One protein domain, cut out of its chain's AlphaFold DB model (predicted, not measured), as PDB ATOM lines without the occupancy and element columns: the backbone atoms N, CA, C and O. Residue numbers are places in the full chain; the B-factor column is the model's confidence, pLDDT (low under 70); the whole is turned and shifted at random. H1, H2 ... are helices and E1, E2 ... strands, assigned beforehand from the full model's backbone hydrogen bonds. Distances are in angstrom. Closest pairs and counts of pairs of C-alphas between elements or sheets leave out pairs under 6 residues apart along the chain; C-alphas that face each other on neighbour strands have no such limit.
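AT A GLANCE: This is residues 2 to 83 of the 85 residues of an uncharacterized protein of Ruminococcus sp. AF34-12 (UniProt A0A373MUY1). You are looking at one four-stranded sheet, E1 to E4, with three short helices, H1, H2 and H3, gathered over one of its faces and the other face bare. The last short helix, H4, sits near one end of the sheet, by the beginning of E3, and residues 49 to 54, in the loop from E2 to E3, stick out from the body. The printed part has 82 residues with four named helices and four named strands, in the order H1 H2 H3 E1 E2 E3 E4 H4; the sheet's order is E1 - E2 - E3 - E4, all antiparallel, and the class is mixed, helices and strands. The whole is compact, with a radius of gyration of the C-alphas of 13.2 A and spans of 40 by 28 by 20 A.

IN THESE COORDINATES: Find C-alpha 3 at (168.646, 294.694, 312.790), where H1, residues 3 to 7, begins. H2 follows at residues 9 to 18, 14.2 A long, and H3 at residues 23 to 28, 8.7 A. E1 is residues 30 to 33 and E2 residues 37 to 41, 12.9 A. Pick up E3 at C-alpha 60, (154.037, 305.899, 317.667); it runs 17.4 A to residue 66. E4, residues 72 to 76, spans 13.1 A, and H4, residues 80 to 83, ends at C-alpha 83, (156.888, 313.817, 312.243).

HOW THE PARTS SIT: Start with the sheet, a meander, each strand the antiparallel neighbour of the one before. In the hairpin E1 and E2, N 32 and O 39 are 3.0 A apart, within hydrogen-bond range. In the hairpin E2 and E3, look at N 38 and O 64, 2.9 A, and in the hairpin E3 and E4 at N 73 and O 65, 2.8 A. H1 only grazes the sheet with residues 3 to 5; its closest C-alphas to E2 are Phe 5 and Val 38, 6.7 A. H2 only grazes it with residues 11 to 16, and H3 with residues 26 to 28. H2 and H3 touch at a steep tilt of 48 degrees, opposite ways, the C-alphas of Cys 16 and Phe 23 being closest at 5.6 A. H1 and H3 are only just apart, at 8.5 A. H4 is on the sheet; the closest C-alphas of E3 and H4 are Val 61 and Thr 80, 4.7 A. In H1 and H2 every O i to N i+4 pair is within hydrogen-bond range, in H3 1 of 2, and H4 is too short for such a pair.

THE WHOLE: The two C-alphas farthest apart are those of Asn 50 and Asn 69, 41.2 A. The printed part has no cut. The link from E2 to E3, 18 residues, is long, and the other links are tight. Residues 48 to 49 have pLDDT under 70; the mean of the printed part is 92.8.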
ATOM      1  N   CYS A   2     168.683 298.584 315.276       83.88
ATOM      2  CA  CYS A   2     167.588 297.652 314.998       83.88
ATOM      3  C   CYS A   2     167.906 296.837 313.742       83.88
ATOM      4  O   CYS A   2     167.752 297.327 312.630       83.88
ATOM      5  N   LYS A   3     168.287 295.568 313.919       88.44
ATOM      6  CA  LYS A   3     168.646 294.694 312.790       88.44
ATOM      7  C   LYS A   3     167.537 294.577 311.738       88.44
ATOM      8  O   LYS A   3     167.841 294.491 310.558       88.44
ATOM      9  N   LEU A   4     166.268 294.579 312.159       93.81
ATOM     10  CA  LEU A   4     165.137 294.509 311.230       93.81
ATOM     11  C   LEU A   4     164.924 295.812 310.464       93.81
ATOM     12  O   LEU A   4     164.542 295.767 309.304       93.81
ATOM     13  N   PHE A   5     165.180 296.965 311.085       94.94
ATOM     14  CA  PHE A   5     165.127 298.233 310.364       94.94
ATOM     15  C   PHE A   5     166.208 298.274 309.280       94.94
ATOM     16  O   PHE A   5     165.915 298.658 308.154       94.94
ATOM     17  N   ASP A   6     167.425 297.823 309.602       94.88
ATOM     18  CA  ASP A   6     168.525 297.749 308.635       94.88
ATOM     19  C   ASP A   6     168.221 296.759 307.498       94.88
ATOM     20  O   ASP A   6     168.472 297.063 306.334       94.88
ATOM     21  N   GLU A   7     167.637 295.599 307.822       95.75
ATOM     22  CA  GLU A   7     167.185 294.597 306.844       95.75
ATOM     23  C   GLU A   7     166.130 295.174 305.892       95.75
ATOM     24  O   GLU A   7     166.216 294.971 304.685       95.75
ATOM     25  N   TRP A   8     165.160 295.921 306.421       96.75
ATOM     26  CA  TRP A   8     164.020 296.464 305.670       96.75
ATOM     27  C   TRP A   8     164.268 297.877 305.135       96.75
ATOM     28  O   TRP A   8     163.344 298.557 304.681       96.75
ATOM     29  N   ARG A   9     165.508 298.367 305.230       96.81
ATOM     30  CA  ARG A   9     165.845 299.780 305.029       96.81
ATOM     31  C   ARG A   9     165.438 300.292 303.652       96.81
ATOM     32  O   ARG A   9     164.970 301.426 303.533       96.81
ATOM     33  N   ASN A  10     165.621 299.478 302.616       97.94
ATOM     34  CA  ASN A  10     165.312 299.867 301.243       97.94
ATOM     35  C   ASN A  10     163.802 299.984 301.026       97.94
ATOM     36  O   ASN A  10     163.339 300.986 300.491       97.94
ATOM     37  N   GLU A  11     163.029 299.026 301.524       98.25
ATOM     38  CA  GLU A  11     161.570 299.020 301.456       98.25
ATOM     39  C   GLU A  11     160.965 300.177 302.254       98.25
ATOM     40  O   GLU A  11     160.021 300.820 301.794       98.25
ATOM     41  N   ILE A  12     161.531 300.491 303.424       97.88
ATOM     42  CA  ILE A  12     161.130 301.655 304.223       97.88
ATOM     43  C   ILE A  12     161.424 302.947 303.454       97.88
ATOM     44  O   ILE A  12     160.565 303.825 303.376       97.88
ATOM     45  N   LYS A  13     162.607 303.062 302.840       98.31
ATOM     46  CA  LYS A  13     162.981 304.225 302.023       98.31
ATOM     47  C   LYS A  13     162.055 304.399 300.820       98.31
ATOM     48  O   LYS A  13     161.621 305.519 300.541       98.31
ATOM     49  N   ASP A  14     161.728 303.311 300.135       98.38
ATOM     50  CA  ASP A  14     160.802 303.321 299.004       98.38
ATOM     51  C   ASP A  14     159.391 303.716 299.425       98.38
ATOM     52  O   ASP A  14     158.780 304.565 298.771       98.38
ATOM     53  N   TYR A  15     158.901 303.176 300.541       98.31
ATOM     54  CA  TYR A  15     157.621 303.571 301.117       98.31
ATOM     55  C   TYR A  15     157.595 305.064 301.452       98.31
ATOM     56  O   TYR A  15     156.678 305.771 301.032       98.31
ATOM     57  N   CYS A  16     158.620 305.574 302.146       98.06
ATOM     58  CA  CYS A  16     158.719 306.992 302.476       98.06
ATOM     59  C   CYS A  16     158.650 307.861 301.214       98.06
ATOM     60  O   CYS A  16     157.829 308.774 301.141       98.06
ATOM     61  N   ARG A  17     159.419 307.521 300.174       98.12
ATOM     62  CA  ARG A  17     159.387 308.225 298.885       98.12
ATOM     63  C   ARG A  17     157.995 308.208 298.242       98.12
ATOM     64  O   ARG A  17     157.532 309.247 297.788       98.12
ATOM     65  N   GLN A  18     157.326 307.054 298.208       98.06
ATOM     66  CA  GLN A  18     155.994 306.908 297.602       98.06
ATOM     67  C   GLN A  18     154.904 307.685 298.351       98.06
ATOM     68  O   GLN A  18     153.937 308.129 297.739       98.06
ATOM     69  N   GLN A  19     155.050 307.845 299.666       97.75
ATOM     70  CA  GLN A  19     154.064 308.503 300.527       97.75
ATOM     71  C   GLN A  19     154.351 309.993 300.778       97.75
ATOM     72  O   GLN A  19     153.616 310.637 301.539       97.75
ATOM     73  N   GLY A  20     155.412 310.535 300.167       97.31
ATOM     74  CA  GLY A  20     155.882 311.896 300.423       97.31
ATOM     75  C   GLY A  20     156.293 312.086 301.882       97.31
ATOM     76  O   GLY A  20     155.834 313.023 302.527       97.31
ATOM     77  N   LEU A  21     157.061 311.137 302.420       97.81
ATOM     78  CA  LEU A  21     157.611 311.159 303.771       97.81
ATOM     79  C   LEU A  21     159.146 311.257 303.728       97.81
ATOM     80  O   LEU A  21     159.798 310.760 302.808       97.81
ATOM     81  N   ASN A  22     159.730 311.836 304.770       97.75
ATOM     82  CA  ASN A  22     161.155 312.021 304.965       97.75
ATOM     83  C   ASN A  22     161.792 310.784 305.618       97.75
ATOM     84  O   ASN A  22     161.669 310.546 306.824       97.75
ATOM     85  N   PHE A  23     162.504 310.007 304.804       97.56
ATOM     86  CA  PHE A  23     163.236 308.829 305.263       97.56
ATOM     87  C   PHE A  23     164.374 309.172 306.240       97.56
ATOM     88  O   PHE A  23     164.566 308.450 307.215       97.56
ATOM     89  N   ASP A  24     165.091 310.280 306.033       97.00
ATOM     90  CA  ASP A  24     166.207 310.677 306.904       97.00
ATOM     91  C   ASP A  24     165.718 311.019 308.318       97.00
ATOM     92  O   ASP A  24     166.428 310.805 309.304       97.00
ATOM     93  N   THR A  25     164.489 311.528 308.436       95.75
ATOM     94  CA  THR A  25     163.825 311.698 309.731       95.75
ATOM     95  C   THR A  25     163.399 310.352 310.310       95.75
ATOM     96  O   THR A  25     163.656 310.102 311.485       95.75
ATOM     97  N   ALA A  26     162.811 309.461 309.503       96.06
ATOM     98  CA  ALA A  26     162.398 308.124 309.944       96.06
ATOM     99  C   ALA A  26     163.566 307.294 310.502       96.06
ATOM    100  O   ALA A  26     163.408 306.631 311.526       96.06
ATOM    101  N   GLU A  27     164.745 307.373 309.880       95.44
ATOM    102  CA  GLU A  27     165.962 306.675 310.315       95.44
ATOM    103  C   GLU A  27     166.446 307.140 311.700       95.44
ATOM    104  O   GLU A  27     166.999 306.348 312.463       95.44
ATOM    105  N   LYS A  28     166.186 308.403 312.056       93.56
ATOM    106  CA  LYS A  28     166.582 309.007 313.339       93.56
ATOM    107  C   LYS A  28     165.566 308.795 314.462       93.56
ATOM    108  O   LYS A  28     165.880 309.093 315.615       93.56
ATOM    109  N   LEU A  29     164.358 308.324 314.152       94.31
ATOM    110  CA  LEU A  29     163.346 308.042 315.167       94.31
ATOM    111  C   LEU A  29     163.779 306.891 316.079       94.31
ATOM    112  O   LEU A  29     164.587 306.036 315.717       94.31
ATOM    113  N   SER A  30     163.202 306.856 317.280       92.62
ATOM    114  CA  SER A  30     163.414 305.751 318.205       92.62
ATOM    115  C   SER A  30     162.809 304.480 317.614       92.62
ATOM    116  O   SER A  30     161.635 304.446 317.251       92.62
ATOM    117  N   GLN A  31     163.615 303.425 317.534       94.38
ATOM    118  CA  GLN A  31     163.222 302.145 316.956       94.38
ATOM    119  C   GLN A  31     163.002 301.132 318.076       94.38
ATOM    120  O   GLN A  31     163.902 300.868 318.876       94.38
ATOM    121  N   SER A  32     161.824 300.521 318.107       93.19
ATOM    122  CA  SER A  32     161.547 299.324 318.907       93.19
ATOM    123  C   SER A  32     161.086 298.203 317.985       93.19
ATOM    124  O   SER A  32     160.502 298.459 316.933       93.19
ATOM    125  N   TRP A  33     161.411 296.954 318.311       94.56
ATOM    126  CA  TRP A  33     161.128 295.844 317.408       94.56
ATOM    127  C   TRP A  33     160.920 294.522 318.139       94.56
ATOM    128  O   TRP A  33     161.419 294.303 319.241       94.56
ATOM    129  N   ASN A  34     160.189 293.624 317.485       92.88
ATOM    130  CA  ASN A  34     160.094 292.210 317.839       92.88
ATOM    131  C   ASN A  34     160.490 291.361 316.614       92.88
ATOM    132  O   ASN A  34     161.130 291.869 315.707       92.88
ATOM    133  N   LYS A  35     160.141 290.070 316.556       91.25
ATOM    134  CA  LYS A  35     160.522 289.190 315.432       91.25
ATOM    135  C   LYS A  35     159.943 289.590 314.064       91.25
ATOM    136  O   LYS A  35     160.514 289.207 313.049       91.25
ATOM    137  N   ASN A  36     158.804 290.280 314.032       95.75
ATOM    138  CA  ASN A  36     158.044 290.560 312.805       95.75
ATOM    139  C   ASN A  36     157.560 292.011 312.709       95.75
ATOM    140  O   ASN A  36     156.833 292.346 311.778       95.75
ATOM    141  N   THR A  37     157.930 292.867 313.656       96.62
ATOM    142  CA  THR A  37     157.438 294.239 313.736       96.62
ATOM    143  C   THR A  37     158.580 295.182 314.055       96.62
ATOM    144  O   THR A  37     159.367 294.904 314.960       96.62
ATOM    145  N   VAL A  38     158.610 296.317 313.365       97.81
ATOM    146  CA  VAL A  38     159.405 297.495 313.712       97.81
ATOM    147  C   VAL A  38     158.440 298.650 313.951       97.81
ATOM    148  O   VAL A  38     157.548 298.903 313.146       97.81
ATOM    149  N   ALA A  39     158.601 299.334 315.073       97.56
ATOM    150  CA  ALA A  39     157.837 300.508 315.457       97.56
ATOM    151  C   ALA A  39     158.785 301.705 315.556       97.56
ATOM    152  O   ALA A  39     159.781 301.656 316.287       97.56
ATOM    153  N   LEU A  40     158.459 302.768 314.822       97.31
ATOM    154  CA  LEU A  40     159.145 304.053 314.879       97.31
ATOM    155  C   LEU A  40     158.356 304.984 315.781       97.31
ATOM    156  O   LEU A  40     157.180 305.241 315.520       97.31
ATOM    157  N   SER A  41     158.993 305.503 316.818       95.62
ATOM    158  CA  SER A  41     158.391 306.458 317.738       95.62
ATOM    159  C   SER A  41     159.221 307.730 317.834       95.62
ATOM    160  O   SER A  41     160.453 307.718 317.741       95.62
ATOM    161  N   TYR A  42     158.541 308.858 318.008       93.62
ATOM    162  CA  TYR A  42     159.213 310.127 318.243       93.62
ATOM    163  C   TYR A  42     159.541 310.257 319.725       93.62
ATOM    164  O   TYR A  42     158.657 310.181 320.575       93.62
ATOM    165  N   ARG A  43     160.821 310.475 320.023       87.69
ATOM    166  CA  ARG A  43     161.299 310.859 321.350       87.69
ATOM    167  C   ARG A  43     161.723 312.317 321.266       87.69
ATOM    168  O   ARG A  43     162.617 312.642 320.490       87.69
ATOM    169  N   ASP A  44     161.072 313.178 322.043       84.19
ATOM    170  CA  ASP A  44     161.454 314.585 322.142       84.19
ATOM    171  C   ASP A  44     162.855 314.681 322.767       84.19
ATOM    172  O   ASP A  44     163.014 314.265 323.910       84.19
ATOM    173  N   PRO A  45     163.876 315.199 322.061       79.06
ATOM    174  CA  PRO A  45     165.236 315.266 322.594       79.06
ATOM    175  C   PRO A  45     165.395 316.313 323.706       79.06
ATOM    176  O   PRO A  45     166.383 316.277 324.435       79.06
ATOM    177  N   SER A  46     164.451 317.255 323.834       82.25
ATOM    178  CA  SER A  46     164.442 318.275 324.892       82.25
ATOM    179  C   SER A  46     163.773 317.799 326.183       82.25
ATOM    180  O   SER A  46     163.853 318.473 327.211       82.25
ATOM    181  N   LYS A  47     163.105 316.644 326.133       75.62
ATOM    182  CA  LYS A  47     162.389 316.036 327.252       75.62
ATOM    183  C   LYS A  47     162.896 314.614 327.468       75.62
ATOM    184  O   LYS A  47     163.619 314.051 326.654       75.62
ATOM    185  N   GLY A  48     162.540 314.034 328.601       67.88
ATOM    186  CA  GLY A  48     162.801 312.626 328.840       67.88
ATOM    187  C   GLY A  48     164.221 312.224 329.216       67.88
ATOM    188  O   GLY A  48     164.750 311.201 328.773       67.88
ATOM    189  N   SER A  49     164.832 313.021 330.090       69.88
ATOM    190  CA  SER A  49     166.121 312.736 330.729       69.88
ATOM    191  C   SER A  49     166.011 311.896 332.010       69.88
ATOM    192  O   SER A  49     167.033 311.519 332.575       69.88
ATOM    193  N   ASN A  50     164.795 311.600 332.487       74.94
ATOM    194  CA  ASN A  50     164.563 311.010 333.815       74.94
ATOM    195  C   ASN A  50     164.526 309.467 333.827       74.94
ATOM    196  O   ASN A  50     164.125 308.855 334.819       74.94
ATOM    197  N   GLY A  51     164.961 308.818 332.744       73.38
ATOM    198  CA  GLY A  51     165.058 307.359 332.674       73.38
ATOM    199  C   GLY A  51     163.698 306.672 332.834       73.38
ATOM    200  O   GLY A  51     162.778 306.949 332.080       73.38
ATOM    201  N   LEU A  52     163.571 305.755 333.798       72.50
ATOM    202  CA  LEU A  52     162.325 305.008 334.044       72.50
ATOM    203  C   LEU A  52     161.206 305.849 334.680       72.50
ATOM    204  O   LEU A  52     160.065 305.405 334.699       72.50
ATOM    205  N   LEU A  53     161.530 307.033 335.211       80.25
ATOM    206  CA  LEU A  53     160.566 307.967 335.812       80.25
ATOM    207  C   LEU A  53     160.037 308.984 334.792       80.25
ATOM    208  O   LEU A  53     159.460 310.006 335.157       80.25
ATOM    209  N   ASP A  54     160.335 308.759 333.518       78.44
ATOM    210  CA  ASP A  54     159.986 309.659 332.443       78.44
ATOM    211  C   ASP A  54     158.596 309.352 331.876       78.44
ATOM    212  O   ASP A  54     158.416 308.382 331.142       78.44
ATOM    213  N   ASP A  55     157.641 310.234 332.168       80.25
ATOM    214  CA  ASP A  55     156.291 310.218 331.592       80.25
ATOM    215  C   ASP A  55     156.202 310.993 330.260       80.25
ATOM    216  O   ASP A  55     155.107 311.306 329.782       80.25
ATOM    217  N   THR A  56     157.338 311.345 329.639       83.25
ATOM    218  CA  THR A  56     157.346 312.035 328.342       83.25
ATOM    219  C   THR A  56     156.649 311.171 327.288       83.25
ATOM    220  O   THR A  56     157.083 310.046 327.019       83.25
ATOM    221  N   PRO A  57     155.604 311.694 326.618       83.62
ATOM    222  CA  PRO A  57     154.927 310.962 325.560       83.62
ATOM    223  C   PRO A  57     155.897 310.557 324.447       83.62
ATOM    224  O   PRO A  57     156.628 311.390 323.909       83.62
ATOM    225  N   CYS A  58     155.859 309.280 324.067       88.69
ATOM    226  CA  CYS A  58     156.643 308.713 322.972       88.69
ATOM    227  C   CYS A  58     155.684 308.241 321.867       88.69
ATOM    228  O   CYS A  58     155.391 307.045 321.775       88.69
ATOM    229  N   PRO A  59     155.097 309.168 321.083       94.12
ATOM    230  CA  PRO A  59     154.063 308.826 320.116       94.12
ATOM    231  C   PRO A  59     154.587 307.845 319.067       94.12
ATOM    232  O   PRO A  59     155.671 308.032 318.506       94.12
ATOM    233  N   LEU A  60     153.788 306.816 318.774       97.00
ATOM    234  CA  LEU A  60     154.037 305.899 317.667       97.00
ATOM    235  C   LEU A  60     153.804 306.644 316.350       97.00
ATOM    236  O   LEU A  60     152.729 307.195 316.125       97.00
ATOM    237  N   VAL A  61     154.813 306.668 315.487       97.81
ATOM    238  CA  VAL A  61     154.826 307.435 314.234       97.81
ATOM    239  C   VAL A  61     154.590 306.541 313.027       97.81
ATOM    240  O   VAL A  61     153.884 306.943 312.111       97.81
ATOM    241  N   LEU A  62     155.185 305.351 312.992       98.19
ATOM    242  CA  LEU A  62     155.017 304.408 311.887       98.19
ATOM    243  C   LEU A  62     155.198 302.986 312.406       98.19
ATOM    244  O   LEU A  62     156.164 302.704 313.120       98.19
ATOM    245  N   LEU A  63     154.292 302.092 312.026       98.12
ATOM    246  CA  LEU A  63     154.387 300.671 312.340       98.12
ATOM    247  C   LEU A  63     154.635 299.874 311.057       98.12
ATOM    248  O   LEU A  63     153.918 300.018 310.071       98.12
ATOM    249  N   ILE A  64     155.653 299.020 311.080       98.31
ATOM    250  CA  ILE A  64     156.067 298.183 309.956       98.31
ATOM    251  C   ILE A  64     155.939 296.731 310.402       98.31
ATOM    252  O   ILE A  64     156.541 296.329 311.400       98.31
ATOM    253  N   ARG A  65     155.140 295.936 309.694       97.69
ATOM    254  CA  ARG A  65     154.868 294.532 310.028       97.69
ATOM    255  C   ARG A  65     155.201 293.629 308.856       97.69
ATOM    256  O   ARG A  65     154.748 293.877 307.745       97.69
ATOM    257  N   ARG A  66     155.925 292.544 309.114       97.69
ATOM    258  CA  ARG A  66     156.128 291.464 308.148       97.69
ATOM    259  C   ARG A  66     154.984 290.461 308.244       97.69
ATOM    260  O   ARG A  66     154.760 289.857 309.294       97.69
ATOM    261  N   GLU A  67     154.265 290.278 307.146       96.50
ATOM    262  CA  GLU A  67     153.226 289.261 307.006       96.50
ATOM    263  C   GLU A  67     153.816 287.855 306.809       96.50
ATOM    264  O   GLU A  67     155.003 287.677 306.536       96.50
ATOM    265  N   LYS A  68     152.970 286.818 306.915       94.62
ATOM    266  CA  LYS A  68     153.377 285.408 306.739       94.62
ATOM    267  C   LYS A  68     153.984 285.112 305.361       94.62
ATOM    268  O   LYS A  68     154.777 284.188 305.238       94.62
ATOM    269  N   ASN A  69     153.608 285.885 304.343       94.69
ATOM    270  CA  ASN A  69     154.130 285.803 302.974       94.69
ATOM    271  C   ASN A  69     155.477 286.540 302.793       94.69
ATOM    272  O   ASN A  69     155.978 286.611 301.676       94.69
ATOM    273  N   GLY A  70     156.040 287.121 303.859       93.50
ATOM    274  CA  GLY A  70     157.280 287.898 303.821       93.50
ATOM    275  C   GLY A  70     157.108 289.366 303.420       93.50
ATOM    276  O   GLY A  70     158.059 290.131 303.544       93.50
ATOM    277  N   LYS A  71     155.914 289.793 302.995       96.25
ATOM    278  CA  LYS A  71     155.636 291.177 302.600       96.25
ATOM    279  C   LYS A  71     155.624 292.104 303.813       96.25
ATOM    280  O   LYS A  71     155.066 291.766 304.856       96.25
ATOM    281  N   LEU A  72     156.182 293.302 303.647       97.94
ATOM    282  CA  LEU A  72     156.064 294.373 304.630       97.94
ATOM    283  C   LEU A  72     154.775 295.174 304.424       97.94
ATOM    284  O   LEU A  72     154.435 295.583 303.312       97.94
ATOM    285  N   VAL A  73     154.071 295.405 305.524       98.06
ATOM    286  CA  VAL A  73     152.893 296.262 305.627       98.06
ATOM    287  C   VAL A  73     153.252 297.459 306.488       98.06
ATOM    288  O   VAL A  73     153.815 297.304 307.573       98.06
ATOM    289  N   PHE A  74     152.909 298.641 305.992       98.31
ATOM    290  CA  PHE A  74     153.190 299.918 306.628       98.31
ATOM    291  C   PHE A  74     151.884 300.545 307.093       98.31
ATOM    292  O   PHE A  74     150.951 300.711 306.307       98.31
ATOM    293  N   GLU A  75     151.834 300.908 308.363       98.19
ATOM    294  CA  GLU A  75     150.658 301.462 309.015       98.19
ATOM    295  C   GLU A  75     151.017 302.837 309.582       98.19
ATOM    296  O   GLU A  75     151.833 302.964 310.500       98.19
ATOM    297  N   GLN A  76     150.446 303.872 308.958       98.12
ATOM    298  CA  GLN A  76     150.560 305.252 309.419       98.12
ATOM    299  C   GLN A  76     149.643 305.459 310.624       98.12
ATOM    300  O   GLN A  76     148.520 304.962 310.649       98.12
ATOM    301  N   THR A  77     150.115 306.225 311.597       97.69
ATOM    302  CA  THR A  77     149.311 306.710 312.717       97.69
ATOM    303  C   THR A  77     148.880 308.152 312.453       97.69
ATOM    304  O   THR A  77     149.365 308.815 311.532       97.69
ATOM    305  N   GLU A  78     148.031 308.696 313.320       97.38
ATOM    306  CA  GLU A  78     147.707 310.130 313.344       97.38
ATOM    307  C   GLU A  78     148.940 311.051 313.461       97.38
ATOM    308  O   GLU A  78     148.878 312.236 313.135       97.38
ATOM    309  N   HIS A  79     150.087 310.515 313.892       97.44
ATOM    310  CA  HIS A  79     151.328 311.259 314.072       97.44
ATOM    311  C   HIS A  79     152.276 311.183 312.872       97.44
ATOM    312  O   HIS A  79     153.215 311.979 312.810       97.44
ATOM    313  N   THR A  80     152.055 310.282 311.907       97.75
ATOM    314  CA  THR A  80     152.989 310.072 310.787       97.75
ATOM    315  C   THR A  80     153.283 311.367 310.046       97.75
ATOM    316  O   THR A  80     154.442 311.744 309.911       97.75
ATOM    317  N   LYS A  81     152.249 312.091 309.609       97.06
ATOM    318  CA  LYS A  81     152.440 313.331 308.845       97.06
ATOM    319  C   LYS A  81     153.100 314.432 309.667       97.06
ATOM    320  O   LYS A  81     153.896 315.184 309.130       97.06
ATOM    321  N   LYS A  82     152.841 314.499 310.972       96.56
ATOM    322  CA  LYS A  82     153.466 315.501 311.844       96.56
ATOM    323  C   LYS A  82     154.987 315.337 311.931       96.56
ATOM    324  O   LYS A  82     155.690 316.336 312.010       96.56
ATOM    325  N   TYR A  83     155.473 314.097 311.977       95.56
ATOM    326  CA  TYR A  83     156.888 313.817 312.243       95.56
ATOM    327  C   TYR A  83     157.677 313.366 311.020       95.56
ATOM    328  O   TYR A  83     158.902 313.394 311.068       95.56
TER     329      TYR A  83